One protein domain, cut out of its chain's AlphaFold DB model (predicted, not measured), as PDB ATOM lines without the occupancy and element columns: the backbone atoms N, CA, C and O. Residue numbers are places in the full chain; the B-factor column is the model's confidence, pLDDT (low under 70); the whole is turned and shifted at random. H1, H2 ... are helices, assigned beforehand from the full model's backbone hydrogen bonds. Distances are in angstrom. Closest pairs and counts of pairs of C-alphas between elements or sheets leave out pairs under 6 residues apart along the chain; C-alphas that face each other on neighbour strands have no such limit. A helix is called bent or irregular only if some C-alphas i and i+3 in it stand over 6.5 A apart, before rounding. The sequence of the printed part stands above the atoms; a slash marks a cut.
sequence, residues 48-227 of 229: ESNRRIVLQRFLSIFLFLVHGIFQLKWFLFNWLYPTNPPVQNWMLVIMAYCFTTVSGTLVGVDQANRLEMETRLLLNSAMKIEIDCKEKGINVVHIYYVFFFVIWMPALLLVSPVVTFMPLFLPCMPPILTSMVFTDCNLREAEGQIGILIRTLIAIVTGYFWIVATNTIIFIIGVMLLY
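AT A GLANCE: This is residues 48 to 227 of the 229 residues of an uncharacterized protein of Folsomia candida (UniProt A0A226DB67). A long helix, H7, runs through the middle, with H4 side by side with it on one side and a helical hairpin, H1 and H2, crossing it on the other. H3 is an arm at the end where H7 finishes, and at the other end the short helix H5 packs on H1, while the small H6 touches no helix. The first turns of H1, residues 51 to 58, stick out. The printed part has 180 residues with seven named helices, H1 to H7 in chain order, and no named strand; its class is all helix. It is loose, with a radius of gyration of the C-alphas of 20.1 A, and elongated, spanning 67 by 38 by 32 A.

IN THESE COORDINATES: H7, residues 196 to 226, is the longest helix at 44.4 A, from C-alpha 196 at (-20.098, -21.561, 55.732) to C-alpha 226 at (-12.971, -9.707, 13.522). H4, residues 143 to 169, measures 39.4 A and is only just irregular: C-alphas 164 and 167 are 6.7 A apart. H1, residues 51 to 80, begins at C-alpha 51 at (-3.230, 1.758, 40.493) and measures 42.5 A. H2, residues 89 to 114, measures 37.4 A, and H3, residues 116 to 135, 28.7 A. H5 is residues 177 to 181, 6.1 A, and H6 residues 190 to 193, 5.5 A.

HOW THE PARTS SIT: H7 is the hub, touching five helices. H4 touches it at a shallow tilt of 11 degrees, opposite ways; the closest C-alphas, Thr 164 and Gly 207, are 4.3 A apart. H2 touches H7 with residues 101 to 112 alone, at a steep tilt of 59 degrees, the same way; the closest C-alphas, Thr 105 and Ile 217, are 6.2 A apart. H1 touches H7 with residues 60 to 64 alone, about perpendicular at 78 degrees; the closest C-alphas are Leu 63 and Phe 209, 6.9 A. H1 and H2 are a hairpin, opposite ways at a shallow tilt of 34 degrees, only just short of steep; the closest C-alphas are Gln 71 and Phe 99, 6.3 A. H3 touches H7 with residues 119 to 126 alone, at a steep tilt of 62 degrees; the closest C-alphas are Ala 126 and Leu 226, 7.2 A. H5 touches H1, closest at the C-alphas of Phe 70 and Met 180, 5.7 A, and only just touches H7, with 3 pairs of C-alphas within 8 A, the closest being Leu 177 and Ile 202, 7.1 A. H4 is apart from H1 and H2. Every O i to N i+4 pair is within hydrogen-bond range in H1, H2, H3, H5 and H7, and 16 of 23 in H4; H6 is too short for such a pair.

THE WHOLE: The two C-alphas farthest apart, Asn 84 and Lys 136, are 68.3 A from each other. The printed part has no cut, and no link is long. Residues 80 to 85 and 132 to 137 stand free, among others. The mean pLDDT of the printed part is 88.5; residues 178, 183 to 184 and 187 to 192 are under 70.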
ATOM      1  N   GLU A  48      -5.573   4.320  30.788       91.25
ATOM      2  CA  GLU A  48      -4.562   5.008  31.592       91.25
ATOM      3  C   GLU A  48      -4.190   4.179  32.826       91.25
ATOM      4  O   GLU A  48      -5.025   3.485  33.420       91.25
ATOM      5  N   SER A  49      -2.915   4.234  33.211       85.50
ATOM      6  CA  SER A  49      -2.387   3.457  34.327       85.50
ATOM      7  C   SER A  49      -2.954   3.962  35.655       85.50
ATOM      8  O   SER A  49      -2.374   4.813  36.324       85.50
ATOM      9  N   ASN A  50      -4.093   3.412  36.064       91.69
ATOM     10  CA  ASN A  50      -4.642   3.593  37.399       91.69
ATOM     11  C   ASN A  50      -4.173   2.440  38.296       91.69
ATOM     12  O   ASN A  50      -4.327   1.268  37.937       91.69
ATOM     13  N   ARG A  51      -3.659   2.753  39.492       92.62
ATOM     14  CA  ARG A  51      -3.230   1.758  40.493       92.62
ATOM     15  C   ARG A  51      -4.292   0.681  40.745       92.62
ATOM     16  O   ARG A  51      -3.949  -0.488  40.893       92.62
ATOM     17  N   ARG A  52      -5.579   1.050  40.739       91.25
ATOM     18  CA  ARG A  52      -6.699   0.107  40.900       91.25
ATOM     19  C   ARG A  52      -6.776  -0.911  39.763       91.25
ATOM     20  O   ARG A  52      -7.018  -2.083  40.019       91.25
ATOM     21  N   ILE A  53      -6.569  -0.470  38.525       90.56
ATOM     22  CA  ILE A  53      -6.643  -1.317  37.330       90.56
ATOM     23  C   ILE A  53      -5.453  -2.273  37.292       90.56
ATOM     24  O   ILE A  53      -5.627  -3.466  37.066       90.56
ATOM     25  N   VAL A  54      -4.255  -1.769  37.600       91.00
ATOM     26  CA  VAL A  54      -3.048  -2.599  37.722       91.00
ATOM     27  C   VAL A  54      -3.246  -3.682  38.784       91.00
ATOM     28  O   VAL A  54      -2.971  -4.850  38.522       91.00
ATOM     29  N   LEU A  55      -3.797  -3.321  39.950       91.75
ATOM     30  CA  LEU A  55      -4.102  -4.280  41.012       91.75
ATOM     31  C   LEU A  55      -5.140  -5.324  40.577       91.75
ATOM     32  O   LEU A  55      -4.961  -6.501  40.868       91.75
ATOM     33  N   GLN A  56      -6.204  -4.922  39.873       91.44
ATOM     34  CA  GLN A  56      -7.226  -5.849  39.369       91.44
ATOM     35  C   GLN A  56      -6.646  -6.863  38.377       91.44
ATOM     36  O   GLN A  56      -6.929  -8.055  38.491       91.44
ATOM     37  N   ARG A  57      -5.799  -6.410  37.447       91.06
ATOM     38  CA  ARG A  57      -5.114  -7.298  36.498       91.06
ATOM     39  C   ARG A  57      -4.164  -8.248  37.206       91.06
ATOM     40  O   ARG A  57      -4.205  -9.446  36.957       91.06
ATOM     41  N   PHE A  58      -3.353  -7.721  38.123       92.44
ATOM     42  CA  PHE A  58      -2.441  -8.539  38.916       92.44
ATOM     43  C   PHE A  58      -3.200  -9.603  39.711       92.44
ATOM     44  O   PHE A  58      -2.848 -10.777  39.646       92.44
ATOM     45  N   LEU A  59      -4.280  -9.214  40.399       92.69
ATOM     46  CA  LEU A  59      -5.125 -10.133  41.157       92.69
ATOM     47  C   LEU A  59      -5.721 -11.219  40.259       92.69
ATOM     48  O   LEU A  59      -5.712 -12.387  40.633       92.69
ATOM     49  N   SER A  60      -6.214 -10.862  39.074       92.56
ATOM     50  CA  SER A  60      -6.769 -11.856  38.161       92.56
ATOM     51  C   SER A  60      -5.714 -12.823  37.648       92.56
ATOM     52  O   SER A  60      -5.948 -14.026  37.680       92.56
ATOM     53  N   ILE A  61      -4.558 -12.327  37.195       93.12
ATOM     54  CA  ILE A  61      -3.453 -13.174  36.725       93.12
ATOM     55  C   ILE A  61      -3.008 -14.105  37.853       93.12
ATOM     56  O   ILE A  61      -2.879 -15.307  37.641       93.12
ATOM     57  N   PHE A  62      -2.852 -13.570  39.064       93.94
ATOM     58  CA  PHE A  62      -2.543 -14.358  40.250       93.94
ATOM     59  C   PHE A  62      -3.581 -15.464  40.484       93.94
ATOM     60  O   PHE A  62      -3.201 -16.615  40.670       93.94
ATOM     61  N   LEU A  63      -4.880 -15.157  40.398       93.56
ATOM     62  CA  LEU A  63      -5.940 -16.160  40.527       93.56
ATOM     63  C   LEU A  63      -5.863 -17.235  39.433       93.56
ATOM     64  O   LEU A  63      -5.949 -18.415  39.761       93.56
ATOM     65  N   PHE A  64      -5.644 -16.870  38.166       93.62
ATOM     66  CA  PHE A  64      -5.446 -17.856  37.093       93.62
ATOM     67  C   PHE A  64      -4.256 -18.773  37.364       93.62
ATOM     68  O   PHE A  64      -4.374 -19.984  37.189       93.62
ATOM     69  N   LEU A  65      -3.131 -18.218  37.820       94.38
ATOM     70  CA  LEU A  65      -1.943 -18.998  38.157       94.38
ATOM     71  C   LEU A  65      -2.210 -19.944  39.329       94.38
ATOM     72  O   LEU A  65      -1.875 -21.120  39.246       94.38
ATOM     73  N   VAL A  66      -2.865 -19.465  40.387       93.19
ATOM     74  CA  VAL A  66      -3.243 -20.288  41.544       93.19
ATOM     75  C   VAL A  66      -4.166 -21.434  41.118       93.19
ATOM     76  O   VAL A  66      -3.896 -22.588  41.453       93.19
ATOM     77  N   HIS A  67      -5.210 -21.155  40.329       91.88
ATOM     78  CA  HIS A  67      -6.093 -22.191  39.785       91.88
ATOM     79  C   HIS A  67      -5.332 -23.190  38.900       91.88
ATOM     80  O   HIS A  67      -5.525 -24.395  39.048       91.88
ATOM     81  N   GLY A  68      -4.440 -22.715  38.027       92.69
ATOM     82  CA  GLY A  68      -3.619 -23.570  37.169       92.69
ATOM     83  C   GLY A  68      -2.675 -24.477  37.958       92.69
ATOM     84  O   GLY A  68      -2.589 -25.668  37.667       92.69
ATOM     85  N   ILE A  69      -2.022 -23.955  39.004       94.12
ATOM     86  CA  ILE A  69      -1.154 -24.733  39.902       94.12
ATOM     87  C   ILE A  69      -1.959 -25.820  40.613       94.12
ATOM     88  O   ILE A  69      -1.522 -26.969  40.667       94.12
ATOM     89  N   PHE A  70      -3.140 -25.490  41.136       92.31
ATOM     90  CA  PHE A  70      -3.989 -26.466  41.813       92.31
ATOM     91  C   PHE A  70      -4.529 -27.540  40.865       92.31
ATOM     92  O   PHE A  70      -4.535 -28.716  41.226       92.31
ATOM     93  N   GLN A  71      -4.909 -27.174  39.642       92.56
ATOM     94  CA  GLN A  71      -5.312 -28.134  38.612       92.56
ATOM     95  C   GLN A  71      -4.156 -29.052  38.215       92.56
ATOM     96  O   GLN A  71      -4.336 -30.265  38.153       92.56
ATOM     97  N   LEU A  72      -2.963 -28.492  37.998       92.69
ATOM     98  CA  LEU A  72      -1.770 -29.268  37.671       92.69
ATOM     99  C   LEU A  72      -1.396 -30.215  38.815       92.69
ATOM    100  O   LEU A  72      -1.140 -31.389  38.572       92.69
ATOM    101  N   LYS A  73      -1.426 -29.736  40.065       93.25
ATOM    102  CA  LYS A  73      -1.225 -30.574  41.254       93.25
ATOM    103  C   LYS A  73      -2.238 -31.714  41.291       93.25
ATOM    104  O   LYS A  73      -1.839 -32.853  41.511       93.25
ATOM    105  N   TRP A  74      -3.520 -31.425  41.068       90.56
ATOM    106  CA  TRP A  74      -4.573 -32.440  41.046       90.56
ATOM    107  C   TRP A  74      -4.305 -33.494  39.964       90.56
ATOM    108  O   TRP A  74      -4.393 -34.687  40.245       90.56
ATOM    109  N   PHE A  75      -3.906 -33.079  38.758       91.44
ATOM    110  CA  PHE A  75      -3.534 -34.001  37.684       91.44
ATOM    111  C   PHE A  75      -2.335 -34.867  38.047       91.44
ATOM    112  O   PHE A  75      -2.415 -36.085  37.942       91.44
ATOM    113  N   LEU A  76      -1.245 -34.248  38.504       92.56
ATOM    114  CA  LEU A  76      -0.029 -34.960  38.884       92.56
ATOM    115  C   LEU A  76      -0.294 -35.947  40.020       92.56
ATOM    116  O   LEU A  76       0.191 -37.069  39.965       92.56
ATOM    117  N   PHE A  77      -1.089 -35.559  41.018       91.12
ATOM    118  CA  PHE A  77      -1.430 -36.431  42.136       91.12
ATOM    119  C   PHE A  77      -2.218 -37.658  41.671       91.12
ATOM    120  O   PHE A  77      -1.791 -38.779  41.919       91.12
ATOM    121  N   ASN A  78      -3.311 -37.459  40.930       88.69
ATOM    122  CA  ASN A  78      -4.154 -38.565  40.467       88.69
ATOM    123  C   ASN A  78      -3.487 -39.429  39.384       88.69
ATOM    124  O   ASN A  78      -3.857 -40.587  39.212       88.69
ATOM    125  N   TRP A  79      -2.515 -38.880  38.652       89.06
ATOM    126  CA  TRP A  79      -1.747 -39.612  37.647       89.06
ATOM    127  C   TRP A  79      -0.609 -40.435  38.259       89.06
ATOM    128  O   TRP A  79      -0.428 -41.596  37.902       89.06
ATOM    129  N   LEU A  80       0.173 -39.840  39.168       93.81
ATOM    130  CA  LEU A  80       1.332 -40.492  39.790       93.81
ATOM    131  C   LEU A  80       0.932 -41.441  40.927       93.81
ATOM    132  O   LEU A  80       1.628 -42.426  41.166       93.81
ATOM    133  N   TYR A  81      -0.180 -41.158  41.608       92.69
ATOM    134  CA  TYR A  81      -0.690 -41.925  42.745       92.69
ATOM    135  C   TYR A  81      -2.154 -42.322  42.498       92.69
ATOM    136  O   TYR A  81      -3.063 -41.754  43.107       92.69
ATOM    137  N   PRO A  82      -2.419 -43.270  41.581       89.69
ATOM    138  CA  PRO A  82      -3.781 -43.690  41.276       89.69
ATOM    139  C   PRO A  82      -4.469 -44.260  42.525       89.69
ATOM    140  O   PRO A  82      -3.951 -45.157  43.191       89.69
ATOM    141  N   THR A  83      -5.652 -43.733  42.839       87.44
ATOM    142  CA  THR A  83      -6.482 -44.187  43.960       87.44
ATOM    143  C   THR A  83      -7.182 -45.510  43.636       87.44
ATOM    144  O   THR A  83      -7.382 -45.851  42.470       87.44
ATOM    145  N   ASN A  84      -7.597 -46.256  44.666       89.06
ATOM    146  CA  ASN A  84      -8.485 -47.414  44.524       89.06
ATOM    147  C   ASN A  84      -9.790 -47.163  45.313       89.06
ATOM    148  O   ASN A  84      -9.732 -47.138  46.544       89.06
ATOM    149  N   PRO A  85     -10.945 -46.959  44.648       89.62
ATOM    150  CA  PRO A  85     -11.161 -47.054  43.201       89.62
ATOM    151  C   PRO A  85     -10.508 -45.903  42.409       89.62
ATOM    152  O   PRO A  85     -10.246 -44.835  42.977       89.62
ATOM    153  N   PRO A  86     -10.240 -46.100  41.102       89.94
ATOM    154  CA  PRO A  86      -9.674 -45.058  40.255       89.94
ATOM    155  C   PRO A  86     -10.623 -43.862  40.134       89.94
ATOM    156  O   PRO A  86     -11.846 -43.993  40.258       89.94
ATOM    157  N   VAL A  87     -10.048 -42.693  39.849       88.88
ATOM    158  CA  VAL A  87     -10.805 -41.467  39.580       88.88
ATOM    159  C   VAL A  87     -11.810 -41.705  38.458       88.88
ATOM    160  O   VAL A  87     -11.496 -42.290  37.423       88.88
ATOM    161  N   GLN A  88     -13.036 -41.222  38.650       90.38
ATOM    162  CA  GLN A  88     -14.096 -41.381  37.663       90.38
ATOM    163  C   GLN A  88     -13.769 -40.589  36.385       90.38
ATOM    164  O   GLN A  88     -13.372 -39.425  36.449       90.38
ATOM    165  N   ASN A  89     -13.999 -41.191  35.212       92.00
ATOM    166  CA  ASN A  89     -13.632 -40.608  33.912       92.00
ATOM    167  C   ASN A  89     -14.157 -39.177  33.700       92.00
ATOM    168  O   ASN A  89     -13.453 -38.334  33.151       92.00
ATOM    169  N   TRP A  90     -15.375 -38.869  34.156       90.75
ATOM    170  CA  TRP A  90     -15.944 -37.528  33.993       90.75
ATOM    171  C   TRP A  90     -15.175 -36.456  34.780       90.75
ATOM    172  O   TRP A  90     -15.088 -35.322  34.316       90.75
ATOM    173  N   MET A  91     -14.573 -36.793  35.930       89.69
ATOM    174  CA  MET A  91     -13.762 -35.850  36.707       89.69
ATOM    175  C   MET A  91     -12.500 -35.469  35.936       89.69
ATOM    176  O   MET A  91     -12.154 -34.291  35.875       89.69
ATOM    177  N   LEU A  92     -11.856 -36.449  35.289       90.12
ATOM    178  CA  LEU A  92     -10.703 -36.214  34.416       90.12
ATOM    179  C   LEU A  92     -11.073 -35.287  33.253       90.12
ATOM    180  O   LEU A  92     -10.351 -34.329  32.984       90.12
ATOM    181  N   VAL A  93     -12.221 -35.523  32.606       92.31
ATOM    182  CA  VAL A  93     -12.714 -34.680  31.502       92.31
ATOM    183  C   VAL A  93     -12.969 -33.244  31.966       92.31
ATOM    184  O   VAL A  93     -12.497 -32.306  31.324       92.31
ATOM    185  N   ILE A  94     -13.658 -33.049  33.099       90.12
ATOM    186  CA  ILE A  94     -13.926 -31.707  33.643       90.12
ATOM    187  C   ILE A  94     -12.622 -31.003  34.013       90.12
ATOM    188  O   ILE A  94     -12.434 -29.839  33.661       90.12
ATOM    189  N   MET A  95     -11.697 -31.690  34.683       91.00
ATOM    190  CA  MET A  95     -10.412 -31.103  35.058       91.00
ATOM    191  C   MET A  95      -9.573 -30.742  33.830       91.00
ATOM    192  O   MET A  95      -8.950 -29.681  33.819       91.00
ATOM    193  N   ALA A  96      -9.610 -31.551  32.768       92.00
ATOM    194  CA  ALA A  96      -8.852 -31.298  31.541       92.00
ATOM    195  C   ALA A  96      -9.420 -30.092  30.795       92.00
ATOM    196  O   ALA A  96      -8.671 -29.219  30.349       92.00
ATOM    197  N   TYR A  97     -10.749 -29.999  30.731       91.50
ATOM    198  CA  TYR A  97     -11.442 -28.831  30.206       91.50
ATOM    199  C   TYR A  97     -11.076 -27.563  30.988       91.50
ATOM    200  O   TYR A  97     -10.740 -26.539  30.394       91.50
ATOM    201  N   CYS A  98     -11.067 -27.634  32.321       91.38
ATOM    202  CA  CYS A  98     -10.749 -26.490  33.174       91.38
ATOM    203  C   CYS A  98      -9.283 -26.061  33.055       91.38
ATOM    204  O   CYS A  98      -9.010 -24.865  32.968       91.38
ATOM    205  N   PHE A  99      -8.357 -27.017  32.964       92.25
ATOM    206  CA  PHE A  99      -6.939 -26.754  32.724       92.25
ATOM    207  C   PHE A  99      -6.683 -26.126  31.356       92.25
ATOM    208  O   PHE A  99      -5.956 -25.136  31.248       92.25
ATOM    209  N   THR A 100      -7.342 -26.640  30.319       92.88
ATOM    210  CA  THR A 100      -7.284 -26.065  28.968       92.88
ATOM    211  C   THR A 100      -7.857 -24.649  28.957       92.88
ATOM    212  O   THR A 100      -7.263 -23.750  28.370       92.88
ATOM    213  N   THR A 101      -8.968 -24.422  29.663       91.25
ATOM    214  CA  THR A 101      -9.612 -23.107  29.787       91.25
ATOM    215  C   THR A 101      -8.692 -22.101  30.482       91.25
ATOM    216  O   THR A 101      -8.493 -21.002  29.965       91.25
ATOM    217  N   VAL A 102      -8.082 -22.470  31.617       93.06
ATOM    218  CA  VAL A 102      -7.112 -21.621  32.336       93.06
ATOM    219  C   VAL A 102      -5.916 -21.293  31.447       93.06
ATOM    220  O   VAL A 102      -5.573 -20.123  31.290       93.06
ATOM    221  N   SER A 103      -5.316 -22.314  30.835       94.00
ATOM    222  CA  SER A 103      -4.119 -22.168  30.004       94.00
ATOM    223  C   SER A 103      -4.393 -21.310  28.772       94.00
ATOM    224  O   SER A 103      -3.667 -20.353  28.507       94.00
ATOM    225  N   GLY A 104      -5.484 -21.591  28.055       93.31
ATOM    226  CA  GLY A 104      -5.910 -20.815  26.893       93.31
ATOM    227  C   GLY A 104      -6.230 -19.364  27.246       93.31
ATOM    228  O   GLY A 104      -5.841 -18.459  26.512       93.31
ATOM    229  N   THR A 105      -6.861 -19.120  28.400       92.31
ATOM    230  CA  THR A 105      -7.129 -17.754  28.870       92.31
ATOM    231  C   THR A 105      -5.834 -17.009  29.179       92.31
ATOM    232  O   THR A 105      -5.682 -15.873  28.745       92.31
ATOM    233  N   LEU A 106      -4.881 -17.630  29.882       93.50
ATOM    234  CA  LEU A 106      -3.584 -17.013  30.189       93.50
ATOM    235  C   LEU A 106      -2.806 -16.646  28.920       93.50
ATOM    236  O   LEU A 106      -2.353 -15.510  28.794       93.50
ATOM    237  N   VAL A 107      -2.704 -17.579  27.968       93.88
ATOM    238  CA  VAL A 107      -2.051 -17.339  26.670       93.88
ATOM    239  C   VAL A 107      -2.769 -16.231  25.905       93.88
ATOM    240  O   VAL A 107      -2.131 -15.328  25.375       93.88
ATOM    241  N   GLY A 108      -4.098 -16.264  25.877       90.50
ATOM    242  CA  GLY A 108      -4.899 -15.262  25.193       90.50
ATOM    243  C   GLY A 108      -4.778 -13.861  25.798       90.50
ATOM    244  O   GLY A 108      -4.694 -12.886  25.054       90.50
ATOM    245  N   VAL A 109      -4.709 -13.746  27.128       90.44
ATOM    246  CA  VAL A 109      -4.445 -12.473  27.822       90.44
ATOM    247  C   VAL A 109      -3.042 -11.967  27.510       90.44
ATOM    248  O   VAL A 109      -2.894 -10.792  27.183       90.44
ATOM    249  N   ASP A 110      -2.020 -12.826  27.585       91.81
ATOM    250  CA  ASP A 110      -0.644 -12.449  27.235       91.81
ATOM    251  C   ASP A 110      -0.569 -11.951  25.785       91.81
ATOM    252  O   ASP A 110      -0.076 -10.853  25.529       91.81
ATOM    253  N   GLN A 111      -1.164 -12.690  24.848       91.88
ATOM    254  CA  GLN A 111      -1.207 -12.318  23.437       91.88
ATOM    255  C   GLN A 111      -1.949 -10.993  23.208       91.88
ATOM    256  O   GLN A 111      -1.441 -10.124  22.500       91.88
ATOM    257  N   ALA A 112      -3.120 -10.802  23.826       88.25
ATOM    258  CA  ALA A 112      -3.892  -9.564  23.714       88.25
ATOM    259  C   ALA A 112      -3.156  -8.355  24.316       88.25
ATOM    260  O   ALA A 112      -3.303  -7.236  23.826       88.25
ATOM    261  N   ASN A 113      -2.351  -8.569  25.362       89.00
ATOM    262  CA  ASN A 113      -1.518  -7.526  25.956       89.00
ATOM    263  C   ASN A 113      -0.308  -7.186  25.074       89.00
ATOM    264  O   ASN A 113       0.038  -6.014  24.949       89.00
ATOM    265  N   ARG A 114       0.331  -8.186  24.455       92.69
ATOM    266  CA  ARG A 114       1.457  -7.973  23.528       92.69
ATOM    267  C   ARG A 114       1.019  -7.257  22.257       92.69
ATOM    268  O   ARG A 114       1.726  -6.372  21.794       92.69
ATOM    269  N   LEU A 115      -0.151  -7.620  21.737       94.38
ATOM    270  CA  LEU A 115      -0.748  -7.053  20.528       94.38
ATOM    271  C   LEU A 115      -1.765  -5.948  20.853       94.38
ATOM    272  O   LEU A 115      -2.797  -5.830  20.186       94.38
ATOM    273  N   GLU A 116      -1.531  -5.170  21.917       93.31
ATOM    274  CA  GLU A 116      -2.460  -4.129  22.386       93.31
ATOM    275  C   GLU A 116      -2.788  -3.135  21.262       93.31
ATOM    276  O   GLU A 116      -3.951  -2.795  21.018       93.31
ATOM    277  N   MET A 117      -1.748  -2.656  20.578       94.38
ATOM    278  CA  MET A 117      -1.856  -1.622  19.559       94.38
ATOM    279  C   MET A 117      -2.620  -2.128  18.334       94.38
ATOM    280  O   MET A 117      -3.525  -1.443  17.857       94.38
ATOM    281  N   GLU A 118      -2.280  -3.324  17.869       94.12
ATOM    282  CA  GLU A 118      -2.860  -3.998  16.713       94.12
ATOM    283  C   GLU A 118      -4.317  -4.368  16.981       94.12
ATOM    284  O   GLU A 118      -5.184  -4.062  16.167       94.12
ATOM    285  N   THR A 119      -4.612  -4.944  18.152       92.12
ATOM    286  CA  THR A 119      -5.981  -5.298  18.567       92.12
ATOM    287  C   THR A 119      -6.869  -4.059  18.600       92.12
ATOM    288  O   THR A 119      -7.985  -4.063  18.080       92.12
ATOM    289  N   ARG A 120      -6.363  -2.956  19.166       93.81
ATOM    290  CA  ARG A 120      -7.079  -1.678  19.209       93.81
ATOM    291  C   ARG A 120      -7.302  -1.100  17.811       93.81
ATOM    292  O   ARG A 120      -8.392  -0.606  17.528       93.81
ATOM    293  N   LEU A 121      -6.281  -1.131  16.956       94.38
ATOM    294  CA  LEU A 121      -6.375  -0.644  15.580       94.38
ATOM    295  C   LEU A 121      -7.396  -1.461  14.782       94.38
ATOM    296  O   LEU A 121      -8.249  -0.871  14.123       94.38
ATOM    297  N   LEU A 122      -7.361  -2.788  14.902       92.62
ATOM    298  CA  LEU A 122      -8.312  -3.704  14.278       92.62
ATOM    299  C   LEU A 122      -9.749  -3.407  14.714       92.62
ATOM    300  O   LEU A 122     -10.606  -3.173  13.867       92.62
ATOM    301  N   LEU A 123     -10.004  -3.349  16.023       91.81
ATOM    302  CA  LEU A 123     -11.337  -3.088  16.572       91.81
ATOM    303  C   LEU A 123     -11.903  -1.741  16.111       91.81
ATOM    304  O   LEU A 123     -13.045  -1.668  15.659       91.81
ATOM    305  N   ASN A 124     -11.100  -0.677  16.182       94.62
ATOM    306  CA  ASN A 124     -11.523   0.651  15.739       94.62
ATOM    307  C   ASN A 124     -11.752   0.711  14.223       94.62
ATOM    308  O   ASN A 124     -12.674   1.389  13.774       94.62
ATOM    309  N   SER A 125     -10.937   0.001  13.437       93.31
ATOM    310  CA  SER A 125     -11.073  -0.034  11.976       93.31
ATOM    311  C   SER A 125     -12.314  -0.813  11.556       93.31
ATOM    312  O   SER A 125     -13.074  -0.324  10.727       93.31
ATOM    313  N   ALA A 126     -12.572  -1.968  12.177       90.69
ATOM    314  CA  ALA A 126     -13.782  -2.754  11.949       90.69
ATOM    315  C   ALA A 126     -15.046  -1.948  12.284       90.69
ATOM    316  O   ALA A 126     -15.970  -1.879  11.475       90.69
ATOM    317  N   MET A 127     -15.051  -1.258  13.430       90.31
ATOM    318  CA  MET A 127     -16.148  -0.360  13.791       90.31
ATOM    319  C   MET A 127     -16.352   0.757  12.769       90.31
ATOM    320  O   MET A 127     -17.488   1.033  12.392       90.31
ATOM    321  N   LYS A 128     -15.269   1.398  12.314       93.12
ATOM    322  CA  LYS A 128     -15.350   2.481  11.330       93.12
ATOM    323  C   LYS A 128     -15.907   1.994   9.993       93.12
ATOM    324  O   LYS A 128     -16.822   2.617   9.473       93.12
ATOM    325  N   ILE A 129     -15.407   0.872   9.472       91.69
ATOM    326  CA  ILE A 129     -15.898   0.280   8.217       91.69
ATOM    327  C   ILE A 129     -17.399   0.006   8.308       91.69
ATOM    328  O   ILE A 129     -18.145   0.326   7.387       91.69
ATOM    329  N   GLU A 130     -17.856  -0.556   9.424       89.31
ATOM    330  CA  GLU A 130     -19.264  -0.893   9.584       89.31
ATOM    331  C   GLU A 130     -20.160   0.357   9.721       89.31
ATOM    332  O   GLU A 130     -21.264   0.378   9.172       89.31
ATOM    333  N   ILE A 131     -19.675   1.428  10.366       90.69
ATOM    334  CA  ILE A 131     -20.346   2.741  10.382       90.69
ATOM    335  C   ILE A 131     -20.424   3.320   8.960       90.69
ATOM    336  O   ILE A 131     -21.518   3.664   8.513       90.69
ATOM    337  N   ASP A 132     -19.310   3.347   8.225       93.69
ATOM    338  CA  ASP A 132     -19.239   3.881   6.859       93.69
ATOM    339  C   ASP A 132     -20.160   3.100   5.893       93.69
ATOM    340  O   ASP A 132     -20.799   3.678   5.011       93.69
ATOM    341  N   CYS A 133     -20.265   1.773   6.046       92.00
ATOM    342  CA  CYS A 133     -21.212   0.943   5.295       92.00
ATOM    343  C   CYS A 133     -22.663   1.306   5.622       92.00
ATOM    344  O   CYS A 133     -23.484   1.464   4.714       92.00
ATOM    345  N   LYS A 134     -22.972   1.483   6.909       89.75
ATOM    346  CA  LYS A 134     -24.313   1.840   7.372       89.75
ATOM    347  C   LYS A 134     -24.750   3.216   6.867       89.75
ATOM    348  O   LYS A 134     -25.898   3.360   6.452       89.75
ATOM    349  N   GLU A 135     -23.855   4.203   6.846       93.81
ATOM    350  CA  GLU A 135     -24.127   5.541   6.292       93.81
ATOM    351  C   GLU A 135     -24.452   5.500   4.792       93.81
ATOM    352  O   GLU A 135     -25.264   6.287   4.308       93.81
ATOM    353  N   LYS A 136     -23.900   4.524   4.060       96.00
ATOM    354  CA  LYS A 136     -24.222   4.254   2.647       96.00
ATOM    355  C   LYS A 136     -25.495   3.420   2.451       96.00
ATOM    356  O   LYS A 136     -25.809   3.050   1.322       96.00
ATOM    357  N   GLY A 137     -26.212   3.081   3.524       94.94
ATOM    358  CA  GLY A 137     -27.392   2.214   3.479       94.94
ATOM    359  C   GLY A 137     -27.077   0.730   3.253       94.94
ATOM    360  O   GLY A 137     -27.982  -0.045   2.947       94.94
ATOM    361  N   ILE A 138     -25.813   0.316   3.398       92.44
ATOM    362  CA  ILE A 138     -25.381  -1.077   3.255       92.44
ATOM    363  C   ILE A 138     -25.392  -1.731   4.638       92.44
ATOM    364  O   ILE A 138     -24.555  -1.435   5.490       92.44
ATOM    365  N   ASN A 139     -26.324  -2.657   4.860       89.25
ATOM    366  CA  ASN A 139     -26.366  -3.445   6.091       89.25
ATOM    367  C   ASN A 139     -25.386  -4.622   5.983       89.25
ATOM    368  O   ASN A 139     -25.638  -5.575   5.243       89.25
ATOM    369  N   VAL A 140     -24.280  -4.563   6.728       86.00
ATOM    370  CA  VAL A 140     -23.291  -5.646   6.811       86.00
ATOM    371  C   VAL A 140     -23.503  -6.402   8.118       86.00
ATOM    372  O   VAL A 140     -23.125  -5.950   9.196       86.00
ATOM    373  N   VAL A 141     -24.131  -7.570   8.027       86.06
ATOM    374  CA  VAL A 141     -24.359  -8.463   9.169       86.06
ATOM    375  C   VAL A 141     -23.695  -9.782   8.845       86.06
ATOM    376  O   VAL A 141     -24.039 -10.417   7.848       86.06
ATOM    377  N   HIS A 142     -22.758 -10.216   9.686       86.94
ATOM    378  CA  HIS A 142     -22.150 -11.520   9.489       86.94
ATOM    379  C   HIS A 142     -22.836 -12.525  10.405       86.94
ATOM    380  O   HIS A 142     -22.778 -12.429  11.630       86.94
ATOM    381  N   ILE A 143     -23.491 -13.512   9.795       86.50
ATOM    382  CA  ILE A 143     -24.335 -14.478  10.507       86.50
ATOM    383  C   ILE A 143     -23.572 -15.254  11.594       86.50
ATOM    384  O   ILE A 143     -24.149 -15.605  12.622       86.50
ATOM    385  N   TYR A 144     -22.264 -15.463  11.417       87.56
ATOM    386  CA  TYR A 144     -21.430 -16.140  12.406       87.56
ATOM    387  C   TYR A 144     -21.306 -15.356  13.724       87.56
ATOM    388  O   TYR A 144     -21.246 -15.994  14.770       87.56
ATOM    389  N   TYR A 145     -21.358 -14.014  13.727       85.44
ATOM    390  CA  TYR A 145     -21.403 -13.237  14.978       85.44
ATOM    391  C   TYR A 145     -22.702 -13.446  15.735       85.44
ATOM    392  O   TYR A 145     -22.695 -13.524  16.961       85.44
ATOM    393  N   VAL A 146     -23.815 -13.542  15.009       86.88
ATOM    394  CA  VAL A 146     -25.121 -13.785  15.617       86.88
ATOM    395  C   VAL A 146     -25.125 -15.161  16.272       86.88
ATOM    396  O   VAL A 146     -25.461 -15.264  17.448       86.88
ATOM    397  N   PHE A 147     -24.677 -16.203  15.564       89.75
ATOM    398  CA  PHE A 147     -24.557 -17.544  16.143       89.75
ATOM    399  C   PHE A 147     -23.598 -17.583  17.330       89.75
ATOM    400  O   PHE A 147     -23.951 -18.130  18.372       89.75
ATOM    401  N   PHE A 148     -22.423 -16.963  17.201       89.94
ATOM    402  CA  PHE A 148     -21.466 -16.828  18.292       89.94
ATOM    403  C   PHE A 148     -22.142 -16.207  19.522       89.94
ATOM    404  O   PHE A 148     -22.178 -16.815  20.587       89.94
ATOM    405  N   PHE A 149     -22.781 -15.050  19.375       86.50
ATOM    406  CA  PHE A 149     -23.436 -14.363  20.485       86.50
ATOM    407  C   PHE A 149     -24.580 -15.180  21.104       86.50
ATOM    408  O   PHE A 149     -24.671 -15.285  22.326       86.50
ATOM    409  N   VAL A 150     -25.425 -15.803  20.278       88.94
ATOM    410  CA  VAL A 150     -26.534 -16.656  20.740       88.94
ATOM    411  C   VAL A 150     -26.025 -17.851  21.547       88.94
ATOM    412  O   VAL A 150     -26.643 -18.206  22.545       88.94
ATOM    413  N   ILE A 151     -24.894 -18.444  21.159       89.50
ATOM    414  CA  ILE A 151     -24.281 -19.564  21.886       89.50
ATOM    415  C   ILE A 151     -23.622 -19.085  23.189       89.50
ATOM    416  O   ILE A 151     -23.734 -19.743  24.223       89.50
ATOM    417  N   TRP A 152     -22.958 -17.927  23.172       89.50
ATOM    418  CA  TRP A 152     -22.157 -17.456  24.305       89.50
ATOM    419  C   TRP A 152     -22.946 -16.732  25.396       89.50
ATOM    420  O   TRP A 152     -22.568 -16.810  26.566       89.50
ATOM    421  N   MET A 153     -24.046 -16.052  25.069       86.50
ATOM    422  CA  MET A 153     -24.834 -15.333  26.081       86.50
ATOM    423  C   MET A 153     -25.415 -16.259  27.160       86.50
ATOM    424  O   MET A 153     -25.261 -15.938  28.341       86.50
ATOM    425  N   PRO A 154     -26.011 -17.424  26.833       89.12
ATOM    426  CA  PRO A 154     -26.414 -18.395  27.842       89.12
ATOM    427  C   PRO A 154     -25.235 -18.884  28.679       89.12
ATOM    428  O   PRO A 154     -25.380 -19.026  29.888       89.12
ATOM    429  N   ALA A 155     -24.057 -19.090  28.076       86.56
ATOM    430  CA  ALA A 155     -22.873 -19.497  28.825       86.56
ATOM    431  C   ALA A 155     -22.491 -18.443  29.879       86.56
ATOM    432  O   ALA A 155     -22.321 -18.779  31.047       86.56
ATOM    433  N   LEU A 156     -22.462 -17.157  29.514       85.25
ATOM    434  CA  LEU A 156     -22.209 -16.070  30.467       85.25
ATOM    435  C   LEU A 156     -23.247 -16.014  31.592       85.25
ATOM    436  O   LEU A 156     -22.876 -15.880  32.762       85.25
ATOM    437  N   LEU A 157     -24.529 -16.118  31.233       88.19
ATOM    438  CA  LEU A 157     -25.650 -15.963  32.158       88.19
ATOM    439  C   LEU A 157     -25.869 -17.181  33.060       88.19
ATOM    440  O   LEU A 157     -26.353 -17.010  34.173       88.19
ATOM    441  N   LEU A 158     -25.530 -18.389  32.606       90.38
ATOM    442  CA  LEU A 158     -25.807 -19.634  33.330       90.38
ATOM    443  C   LEU A 158     -24.558 -20.228  33.977       90.38
ATOM    444  O   LEU A 158     -24.610 -20.603  35.145       90.38
ATOM    445  N   VAL A 159     -23.427 -20.293  33.264       87.81
ATOM    446  CA  VAL A 159     -22.216 -20.950  33.788       87.81
ATOM    447  C   VAL A 159     -21.683 -20.181  34.988       87.81
ATOM    448  O   VAL A 159     -21.421 -20.785  36.025       87.81
ATOM    449  N   SER A 160     -21.583 -18.852  34.894       87.56
ATOM    450  CA  SER A 160     -21.010 -18.055  35.982       87.56
ATOM    451  C   SER A 160     -21.799 -18.203  37.290       87.56
ATOM    452  O   SER A 160     -21.178 -18.534  38.303       87.56
ATOM    453  N   PRO A 161     -23.141 -18.047  37.324       89.25
ATOM    454  CA  PRO A 161     -23.895 -18.272  38.555       89.25
ATOM    455  C   PRO A 161     -23.823 -19.719  39.039       89.25
ATOM    456  O   PRO A 161     -23.543 -19.935  40.213       89.25
ATOM    457  N   VAL A 162     -24.006 -20.710  38.158       92.00
ATOM    458  CA  VAL A 162     -23.985 -22.131  38.552       92.00
ATOM    459  C   VAL A 162     -22.661 -22.485  39.224       92.00
ATOM    460  O   VAL A 162     -22.655 -23.028  40.328       92.00
ATOM    461  N   VAL A 163     -21.538 -22.101  38.617       90.50
ATOM    462  CA  VAL A 163     -20.211 -22.392  39.164       90.50
ATOM    463  C   VAL A 163     -19.906 -21.552  40.414       90.50
ATOM    464  O   VAL A 163     -19.161 -21.996  41.281       90.50
ATOM    465  N   THR A 164     -20.528 -20.378  40.575       91.81
ATOM    466  CA  THR A 164     -20.456 -19.580  41.815       91.81
ATOM    467  C   THR A 164     -21.203 -20.245  42.969       91.81
ATOM    468  O   THR A 164     -20.742 -20.194  44.104       91.81
ATOM    469  N   PHE A 165     -22.354 -20.870  42.708       93.06
ATOM    470  CA  PHE A 165     -23.160 -21.528  43.740       93.06
ATOM    471  C   PHE A 165     -22.660 -22.935  44.083       93.06
ATOM    472  O   PHE A 165     -22.834 -23.384  45.215       93.06
ATOM    473  N   MET A 166     -21.996 -23.616  43.147       90.56
ATOM    474  CA  MET A 166     -21.448 -24.962  43.345       90.56
ATOM    475  C   MET A 166     -20.632 -25.138  44.645       90.56
ATOM    476  O   MET A 166     -20.904 -26.097  45.356       90.56
ATOM    477  N   PRO A 167     -19.716 -24.238  45.056       89.81
ATOM    478  CA  PRO A 167     -18.958 -24.361  46.312       89.81
ATOM    479  C   PRO A 167     -19.803 -24.344  47.586       89.81
ATOM    480  O   PRO A 167     -19.354 -24.834  48.622       89.81
ATOM    481  N   LEU A 168     -21.017 -23.787  47.530       90.62
ATOM    482  CA  LEU A 168     -21.925 -23.758  48.674       90.62
ATOM    483  C   LEU A 168     -22.599 -25.118  48.887       90.62
ATOM    484  O   LEU A 168     -22.730 -25.556  50.032       90.62
ATOM    485  N   PHE A 169     -22.980 -25.781  47.792       89.31
ATOM    486  CA  PHE A 169     -23.757 -27.025  47.810       89.31
ATOM    487  C   PHE A 169     -22.907 -28.288  47.617       89.31
ATOM    488  O   PHE A 169     -23.215 -29.325  48.188       89.31
ATOM    489  N   LEU A 170     -21.843 -28.209  46.816       88.50
ATOM    490  CA  LEU A 170     -21.035 -29.337  46.344       88.50
ATOM    491  C   LEU A 170     -19.527 -29.008  46.398       88.50
ATOM    492  O   LEU A 170     -18.857 -29.046  45.367       88.50
ATOM    493  N   PRO A 171     -18.944 -28.703  47.573       82.81
ATOM    494  CA  PRO A 171     -17.554 -28.243  47.683       82.81
ATOM    495  C   PRO A 171     -16.516 -29.259  47.175       82.81
ATOM    496  O   PRO A 171     -15.405 -28.873  46.822       82.81
ATOM    497  N   CYS A 172     -16.843 -30.549  47.103       83.69
ATOM    498  CA  CYS A 172     -15.914 -31.570  46.610       83.69
ATOM    499  C   CYS A 172     -15.944 -31.756  45.083       83.69
ATOM    500  O   CYS A 172     -15.185 -32.568  44.561       83.69
ATOM    501  N   MET A 173     -16.809 -31.048  44.348       84.44
ATOM    502  CA  MET A 173     -16.919 -31.225  42.900       84.44
ATOM    503  C   MET A 173     -15.898 -30.340  42.160       84.44
ATOM    504  O   MET A 173     -15.810 -29.141  42.441       84.44
ATOM    505  N   PRO A 174     -15.127 -30.869  41.193       81.56
ATOM    506  CA  PRO A 174     -14.327 -30.020  40.314       81.56
ATOM    507  C   PRO A 174     -15.252 -29.086  39.510       81.56
ATOM    508  O   PRO A 174     -16.359 -29.497  39.156       81.56
ATOM    509  N   PRO A 175     -14.845 -27.838  39.202       78.88
ATOM    510  CA  PRO A 175     -13.494 -27.273  39.290       78.88
ATOM    511  C   PRO A 175     -13.270 -26.360  40.503       78.88
ATOM    512  O   PRO A 175     -12.518 -25.383  40.433       78.88
ATOM    513  N   ILE A 176     -13.959 -26.623  41.606       81.88
ATOM    514  CA  ILE A 176     -13.919 -25.747  42.771       81.88
ATOM    515  C   ILE A 176     -12.553 -25.866  43.452       81.88
ATOM    516  O   ILE A 176     -12.049 -26.974  43.632       81.88
ATOM    517  N   LEU A 177     -11.974 -24.742  43.888       77.81
ATOM    518  CA  LEU A 177     -10.685 -24.715  44.596       77.81
ATOM    519  C   LEU A 177     -10.629 -25.701  45.771       77.81
ATOM    520  O   LEU A 177      -9.608 -26.353  45.963       77.81
ATOM    521  N   THR A 178     -11.722 -25.864  46.524       67.50
ATOM    522  CA  THR A 178     -11.811 -26.850  47.615       67.50
ATOM    523  C   THR A 178     -11.510 -28.267  47.144       67.50
ATOM    524  O   THR A 178     -10.706 -28.935  47.780       67.50
ATOM    525  N   SER A 179     -12.076 -28.704  46.015       71.25
ATOM    526  CA  SER A 179     -11.828 -30.044  45.458       71.25
ATOM    527  C   SER A 179     -10.372 -30.261  45.025       71.25
ATOM    528  O   SER A 179      -9.899 -31.392  44.961       71.25
ATOM    529  N   MET A 180      -9.640 -29.180  44.739       71.56
ATOM    530  CA  MET A 180      -8.238 -29.246  44.315       71.56
ATOM    531  C   MET A 180      -7.259 -29.134  45.490       71.56
ATOM    532  O   MET A 180      -6.151 -29.668  45.431       71.56
ATOM    533  N   VAL A 181      -7.645 -28.419  46.550       76.62
ATOM    534  CA  VAL A 181      -6.852 -28.282  47.780       76.62
ATOM    535  C   VAL A 181      -6.991 -29.532  48.647       76.62
ATOM    536  O   VAL A 181      -5.985 -30.031  49.150       76.62
ATOM    537  N   PHE A 182      -8.215 -30.047  48.781       72.69
ATOM    538  CA  PHE A 182      -8.551 -31.223  49.576       72.69
ATOM    539  C   PHE A 182      -8.822 -32.401  48.638       72.69
ATOM    540  O   PHE A 182      -9.954 -32.630  48.223       72.69
ATOM    541  N   THR A 183      -7.773 -33.140  48.276       62.12
ATOM    542  CA  THR A 183      -7.888 -34.337  47.424       62.12
ATOM    543  C   THR A 183      -8.723 -35.440  48.077       62.12
ATOM    544  O   THR A 183      -9.396 -36.182  47.370       62.12
ATOM    545  N   ASP A 184      -8.771 -35.477  49.412       67.31
ATOM    546  CA  ASP A 184      -9.527 -36.455  50.209       67.31
ATOM    547  C   ASP A 184     -10.904 -35.920  50.637       67.31
ATOM    548  O   ASP A 184     -11.376 -36.145  51.753       67.31
ATOM    549  N   CYS A 185     -11.557 -35.143  49.772       73.19
ATOM    550  CA  CYS A 185     -12.876 -34.585  50.059       73.19
ATOM    551  C   CYS A 185     -13.943 -35.688  49.976       73.19
ATOM    552  O   CYS A 185     -14.598 -35.872  48.948       73.19
ATOM    553  N   ASN A 186     -14.135 -36.427  51.071       73.25
ATOM    554  CA  ASN A 186     -15.284 -37.309  51.227       73.25
ATOM    555  C   ASN A 186     -16.540 -36.446  51.369       73.25
ATOM    556  O   ASN A 186     -16.717 -35.753  52.372       73.25
ATOM    557  N   LEU A 187     -17.428 -36.514  50.369       66.12
ATOM    558  CA  LEU A 187     -18.653 -35.706  50.276       66.12
ATOM    559  C   LEU A 187     -19.459 -35.702  51.591       66.12
ATOM    560  O   LEU A 187     -20.029 -34.686  51.968       66.12
ATOM    561  N   ARG A 188     -19.453 -36.837  52.301       61.41
ATOM    562  CA  ARG A 188     -20.217 -37.075  53.531       61.41
ATOM    563  C   ARG A 188     -19.590 -36.475  54.798       61.41
ATOM    564  O   ARG A 188     -20.316 -36.188  55.739       61.41
ATOM    565  N   GLU A 189     -18.272 -36.283  54.837       68.75
ATOM    566  CA  GLU A 189     -17.552 -35.742  56.008       68.75
ATOM    567  C   GLU A 189     -17.231 -34.249  55.849       68.75
ATOM    568  O   GLU A 189     -17.216 -33.491  56.823       68.75
ATOM    569  N   ALA A 190     -17.056 -33.796  54.604       60.50
ATOM    570  CA  ALA A 190     -16.795 -32.398  54.273       60.50
ATOM    571  C   ALA A 190     -17.972 -31.461  54.616       60.50
ATOM    572  O   ALA A 190     -17.774 -30.247  54.761       60.50
ATOM    573  N   GLU A 191     -19.185 -32.005  54.789       63.38
ATOM    574  CA  GLU A 191     -20.356 -31.227  55.195       63.38
ATOM    575  C   GLU A 191     -20.192 -30.586  56.580       63.38
ATOM    576  O   GLU A 191     -20.633 -29.450  56.762       63.38
ATOM    577  N   GLY A 192     -19.498 -31.252  57.510       63.31
ATOM    578  CA  GLY A 192     -19.346 -30.788  58.893       63.31
ATOM    579  C   GLY A 192     -18.132 -29.892  59.160       63.31
ATOM    580  O   GLY A 192     -18.170 -29.090  60.090       63.31
ATOM    581  N   GLN A 193     -17.056 -30.002  58.369       71.12
ATOM    582  CA  GLN A 193     -15.765 -29.377  58.715       71.12
ATOM    583  C   GLN A 193     -15.502 -28.026  58.033       71.12
ATOM    584  O   GLN A 193     -14.879 -27.145  58.626       71.12
ATOM    585  N   ILE A 194     -15.974 -27.821  56.798       82.00
ATOM    586  CA  ILE A 194     -15.753 -26.553  56.087       82.00
ATOM    587  C   ILE A 194     -16.870 -25.576  56.455       82.00
ATOM    588  O   ILE A 194     -17.977 -25.665  55.920       82.00
ATOM    589  N   GLY A 195     -16.565 -24.621  57.337       88.12
ATOM    590  CA  GLY A 195     -17.511 -23.589  57.766       88.12
ATOM    591  C   GLY A 195     -18.091 -22.766  56.604       88.12
ATOM    592  O   GLY A 195     -17.415 -22.496  55.607       88.12
ATOM    593  N   ILE A 196     -19.345 -22.318  56.754       89.38
ATOM    594  CA  ILE A 196     -20.098 -21.561  55.732       89.38
ATOM    595  C   ILE A 196     -19.359 -20.311  55.234       89.38
ATOM    596  O   ILE A 196     -19.441 -19.970  54.054       89.38
ATOM    597  N   LEU A 197     -18.580 -19.663  56.107       91.44
ATOM    598  CA  LEU A 197     -17.759 -18.505  55.760       91.44
ATOM    599  C   LEU A 197     -16.718 -18.850  54.684       91.44
ATOM    600  O   LEU A 197     -16.603 -18.135  53.692       91.44
ATOM    601  N   ILE A 198     -16.001 -19.968  54.847       90.06
ATOM    602  CA  ILE A 198     -14.982 -20.417  53.887       90.06
ATOM    603  C   ILE A 198     -15.647 -20.789  52.562       90.06
ATOM    604  O   ILE A 198     -15.179 -20.370  51.506       90.06
ATOM    605  N   ARG A 199     -16.779 -21.508  52.598       90.06
ATOM    606  CA  ARG A 199     -17.540 -21.849  51.381       90.06
ATOM    607  C   ARG A 199     -17.999 -20.608  50.626       90.06
ATOM    608  O   ARG A 199     -17.882 -20.560  49.407       90.06
ATOM    609  N   THR A 200     -18.468 -19.595  51.349       92.75
ATOM    610  CA  THR A 200     -18.911 -18.320  50.772       92.75
ATOM    611  C   THR A 200     -17.748 -17.559  50.148       92.75
ATOM    612  O   THR A 200     -17.866 -17.064  49.030       92.75
ATOM    613  N   LEU A 201     -16.595 -17.515  50.819       93.62
ATOM    614  CA  LEU A 201     -15.389 -16.903  50.263       93.62
ATOM    615  C   LEU A 201     -14.946 -17.616  48.977       93.62
ATOM    616  O   LEU A 201     -14.661 -16.961  47.977       93.62
ATOM    617  N   ILE A 202     -14.939 -18.949  48.979       91.62
ATOM    618  CA  ILE A 202     -14.558 -19.751  47.811       91.62
ATOM    619  C   ILE A 202     -15.571 -19.587  46.680       91.62
ATOM    620  O   ILE A 202     -15.152 -19.461  45.533       91.62
ATOM    621  N   ALA A 203     -16.869 -19.513  46.981       92.75
ATOM    622  CA  ALA A 203     -17.914 -19.176  46.019       92.75
ATOM    623  C   ALA A 203     -17.648 -17.824  45.347       92.75
ATOM    624  O   ALA A 203     -17.619 -17.752  44.121       92.75
ATOM    625  N   ILE A 204     -17.362 -16.775  46.123       93.69
ATOM    626  CA  ILE A 204     -17.067 -15.433  45.593       93.69
ATOM    627  C   ILE A 204     -15.812 -15.446  44.712       93.69
ATOM    628  O   ILE A 204     -15.839 -14.915  43.602       93.69
ATOM    629  N   VAL A 205     -14.721 -16.062  45.179       92.69
ATOM    630  CA  VAL A 205     -13.455 -16.137  44.427       92.69
ATOM    631  C   VAL A 205     -13.631 -16.938  43.138       92.69
ATOM    632  O   VAL A 205     -13.217 -16.484  42.072       92.69
ATOM    633  N   THR A 206     -14.299 -18.089  43.219       91.62
ATOM    634  CA  THR A 206     -14.584 -18.959  42.071       91.62
ATOM    635  C   THR A 206     -15.482 -18.241  41.066       91.62
ATOM    636  O   THR A 206     -15.189 -18.232  39.874       91.62
ATOM    637  N   GLY A 207     -16.536 -17.573  41.534       92.12
ATOM    638  CA  GLY A 207     -17.426 -16.788  40.688       92.12
ATOM    639  C   GLY A 207     -16.702 -15.653  39.973       92.12
ATOM    640  O   GLY A 207     -16.830 -15.508  38.759       92.12
ATOM    641  N   TYR A 208     -15.876 -14.891  40.694       92.12
ATOM    642  CA  TYR A 208     -15.050 -13.843  40.093       92.12
ATOM    643  C   TYR A 208     -14.114 -14.403  39.014       92.12
ATOM    644  O   TYR A 208     -14.073 -13.869  37.905       92.12
ATOM    645  N   PHE A 209     -13.415 -15.502  39.311       92.44
ATOM    646  CA  PHE A 209     -12.530 -16.181  38.367       92.44
ATOM    647  C   PHE A 209     -13.267 -16.591  37.080       92.44
ATOM    648  O   PHE A 209     -12.825 -16.242  35.986       92.44
ATOM    649  N   TRP A 210     -14.418 -17.266  37.190       92.31
ATOM    650  CA  TRP A 210     -15.166 -17.747  36.021       92.31
ATOM    651  C   TRP A 210     -15.794 -16.623  35.204       92.31
ATOM    652  O   TRP A 210     -15.796 -16.692  33.973       92.31
ATOM    653  N   ILE A 211     -16.264 -15.559  35.861       91.38
ATOM    654  CA  ILE A 211     -16.746 -14.353  35.181       91.38
ATOM    655  C   ILE A 211     -15.611 -13.721  34.370       91.38
ATOM    656  O   ILE A 211     -15.816 -13.352  33.213       91.38
ATOM    657  N   VAL A 212     -14.411 -13.602  34.945       91.56
ATOM    658  CA  VAL A 212     -13.258 -13.062  34.222       91.56
ATOM    659  C   VAL A 212     -12.865 -13.971  33.057       91.56
ATOM    660  O   VAL A 212     -12.753 -13.486  31.934       91.56
ATOM    661  N   ALA A 213     -12.690 -15.272  33.298       92.19
ATOM    662  CA  ALA A 213     -12.264 -16.226  32.278       92.19
ATOM    663  C   ALA A 213     -13.215 -16.247  31.079       92.19
ATOM    664  O   ALA A 213     -12.783 -16.075  29.941       92.19
ATOM    665  N   THR A 214     -14.518 -16.374  31.339       91.56
ATOM    666  CA  THR A 214     -15.535 -16.469  30.286       91.56
ATOM    667  C   THR A 214     -15.579 -15.198  29.441       91.56
ATOM    668  O   THR A 214     -15.571 -15.273  28.215       91.56
ATOM    669  N   ASN A 215     -15.564 -14.025  30.080       90.44
ATOM    670  CA  ASN A 215     -15.553 -12.753  29.361       90.44
ATOM    671  C   ASN A 215     -14.293 -12.594  28.501       90.44
ATOM    672  O   ASN A 215     -14.384 -12.241  27.327       90.44
ATOM    673  N   THR A 216     -13.121 -12.895  29.058       90.50
ATOM    674  CA  THR A 216     -11.853 -12.810  28.331       90.50
ATOM    675  C   THR A 216     -11.835 -13.736  27.114       90.50
ATOM    676  O   THR A 216     -11.472 -13.289  26.029       90.50
ATOM    677  N   ILE A 217     -12.280 -14.991  27.254       91.81
ATOM    678  CA  ILE A 217     -12.369 -15.946  26.137       91.81
ATOM    679  C   ILE A 217     -13.305 -15.424  25.044       91.81
ATOM    680  O   ILE A 217     -12.924 -15.397  23.875       91.81
ATOM    681  N   ILE A 218     -14.505 -14.969  25.417       91.25
ATOM    682  CA  ILE A 218     -15.483 -14.421  24.466       91.25
ATOM    683  C   ILE A 218     -14.896 -13.239  23.711       91.25
ATOM    684  O   ILE A 218     -15.052 -13.138  22.497       91.25
ATOM    685  N   PHE A 219     -14.204 -12.352  24.418       90.19
ATOM    686  CA  PHE A 219     -13.572 -11.207  23.797       90.19
ATOM    687  C   PHE A 219     -12.461 -11.619  22.826       90.19
ATOM    688  O   PHE A 219     -12.447 -11.135  21.699       90.19
ATOM    689  N   ILE A 220     -11.567 -12.532  23.219       90.50
ATOM    690  CA  ILE A 220     -10.479 -13.007  22.351       90.50
ATOM    691  C   ILE A 220     -11.042 -13.659  21.090       90.50
ATOM    692  O   ILE A 220     -10.612 -13.319  19.992       90.50
ATOM    693  N   ILE A 221     -12.027 -14.555  21.225       90.88
ATOM    694  CA  ILE A 221     -12.651 -15.192  20.060       90.88
ATOM    695  C   ILE A 221     -13.369 -14.142  19.207       90.88
ATOM    696  O   ILE A 221     -13.251 -14.169  17.988       90.88
ATOM    697  N   GLY A 222     -14.052 -13.175  19.825       89.75
ATOM    698  CA  GLY A 222     -14.678 -12.060  19.116       89.75
ATOM    699  C   GLY A 222     -13.677 -11.248  18.290       89.75
ATOM    700  O   GLY A 222     -13.948 -10.951  17.132       89.75
ATOM    701  N   VAL A 223     -12.498 -10.951  18.842       88.81
ATOM    702  CA  VAL A 223     -11.400 -10.290  18.117       88.81
ATOM    703  C   VAL A 223     -10.851 -11.176  16.997       88.81
ATOM    704  O   VAL A 223     -10.596 -10.678  15.906       88.81
ATOM    705  N   MET A 224     -10.690 -12.483  17.228       88.75
ATOM    706  CA  MET A 224     -10.229 -13.417  16.192       88.75
ATOM    707  C   MET A 224     -11.212 -13.510  15.023       88.75
ATOM    708  O   MET A 224     -10.785 -13.544  13.877       88.75
ATOM    709  N   LEU A 225     -12.518 -13.495  15.301       88.69
ATOM    710  CA  LEU A 225     -13.563 -13.461  14.274       88.69
ATOM    711  C   LEU A 225     -13.613 -12.117  13.525       88.69
ATOM    712  O   LEU A 225     -14.170 -12.057  12.425       88.69
ATOM    713  N   LEU A 226     -13.084 -11.041  14.130       85.25
ATOM    714  CA  LEU A 226     -12.971  -9.707  13.522       85.25
ATOM    715  C   LEU A 226     -11.742  -9.576  12.637       85.25
ATOM    716  O   LEU A 226     -11.722  -8.696  11.776       85.25
ATOM    717  N   TYR A 227     -10.724 -10.409  12.853       71.56
ATOM    718  CA  TYR A 227      -9.565 -10.435  11.980       71.56
ATOM    719  C   TYR A 227     -10.040 -10.806  10.568       71.56
ATOM    720  O   TYR A 227     -10.766 -11.792  10.420       71.56
TER     721      TYR A 227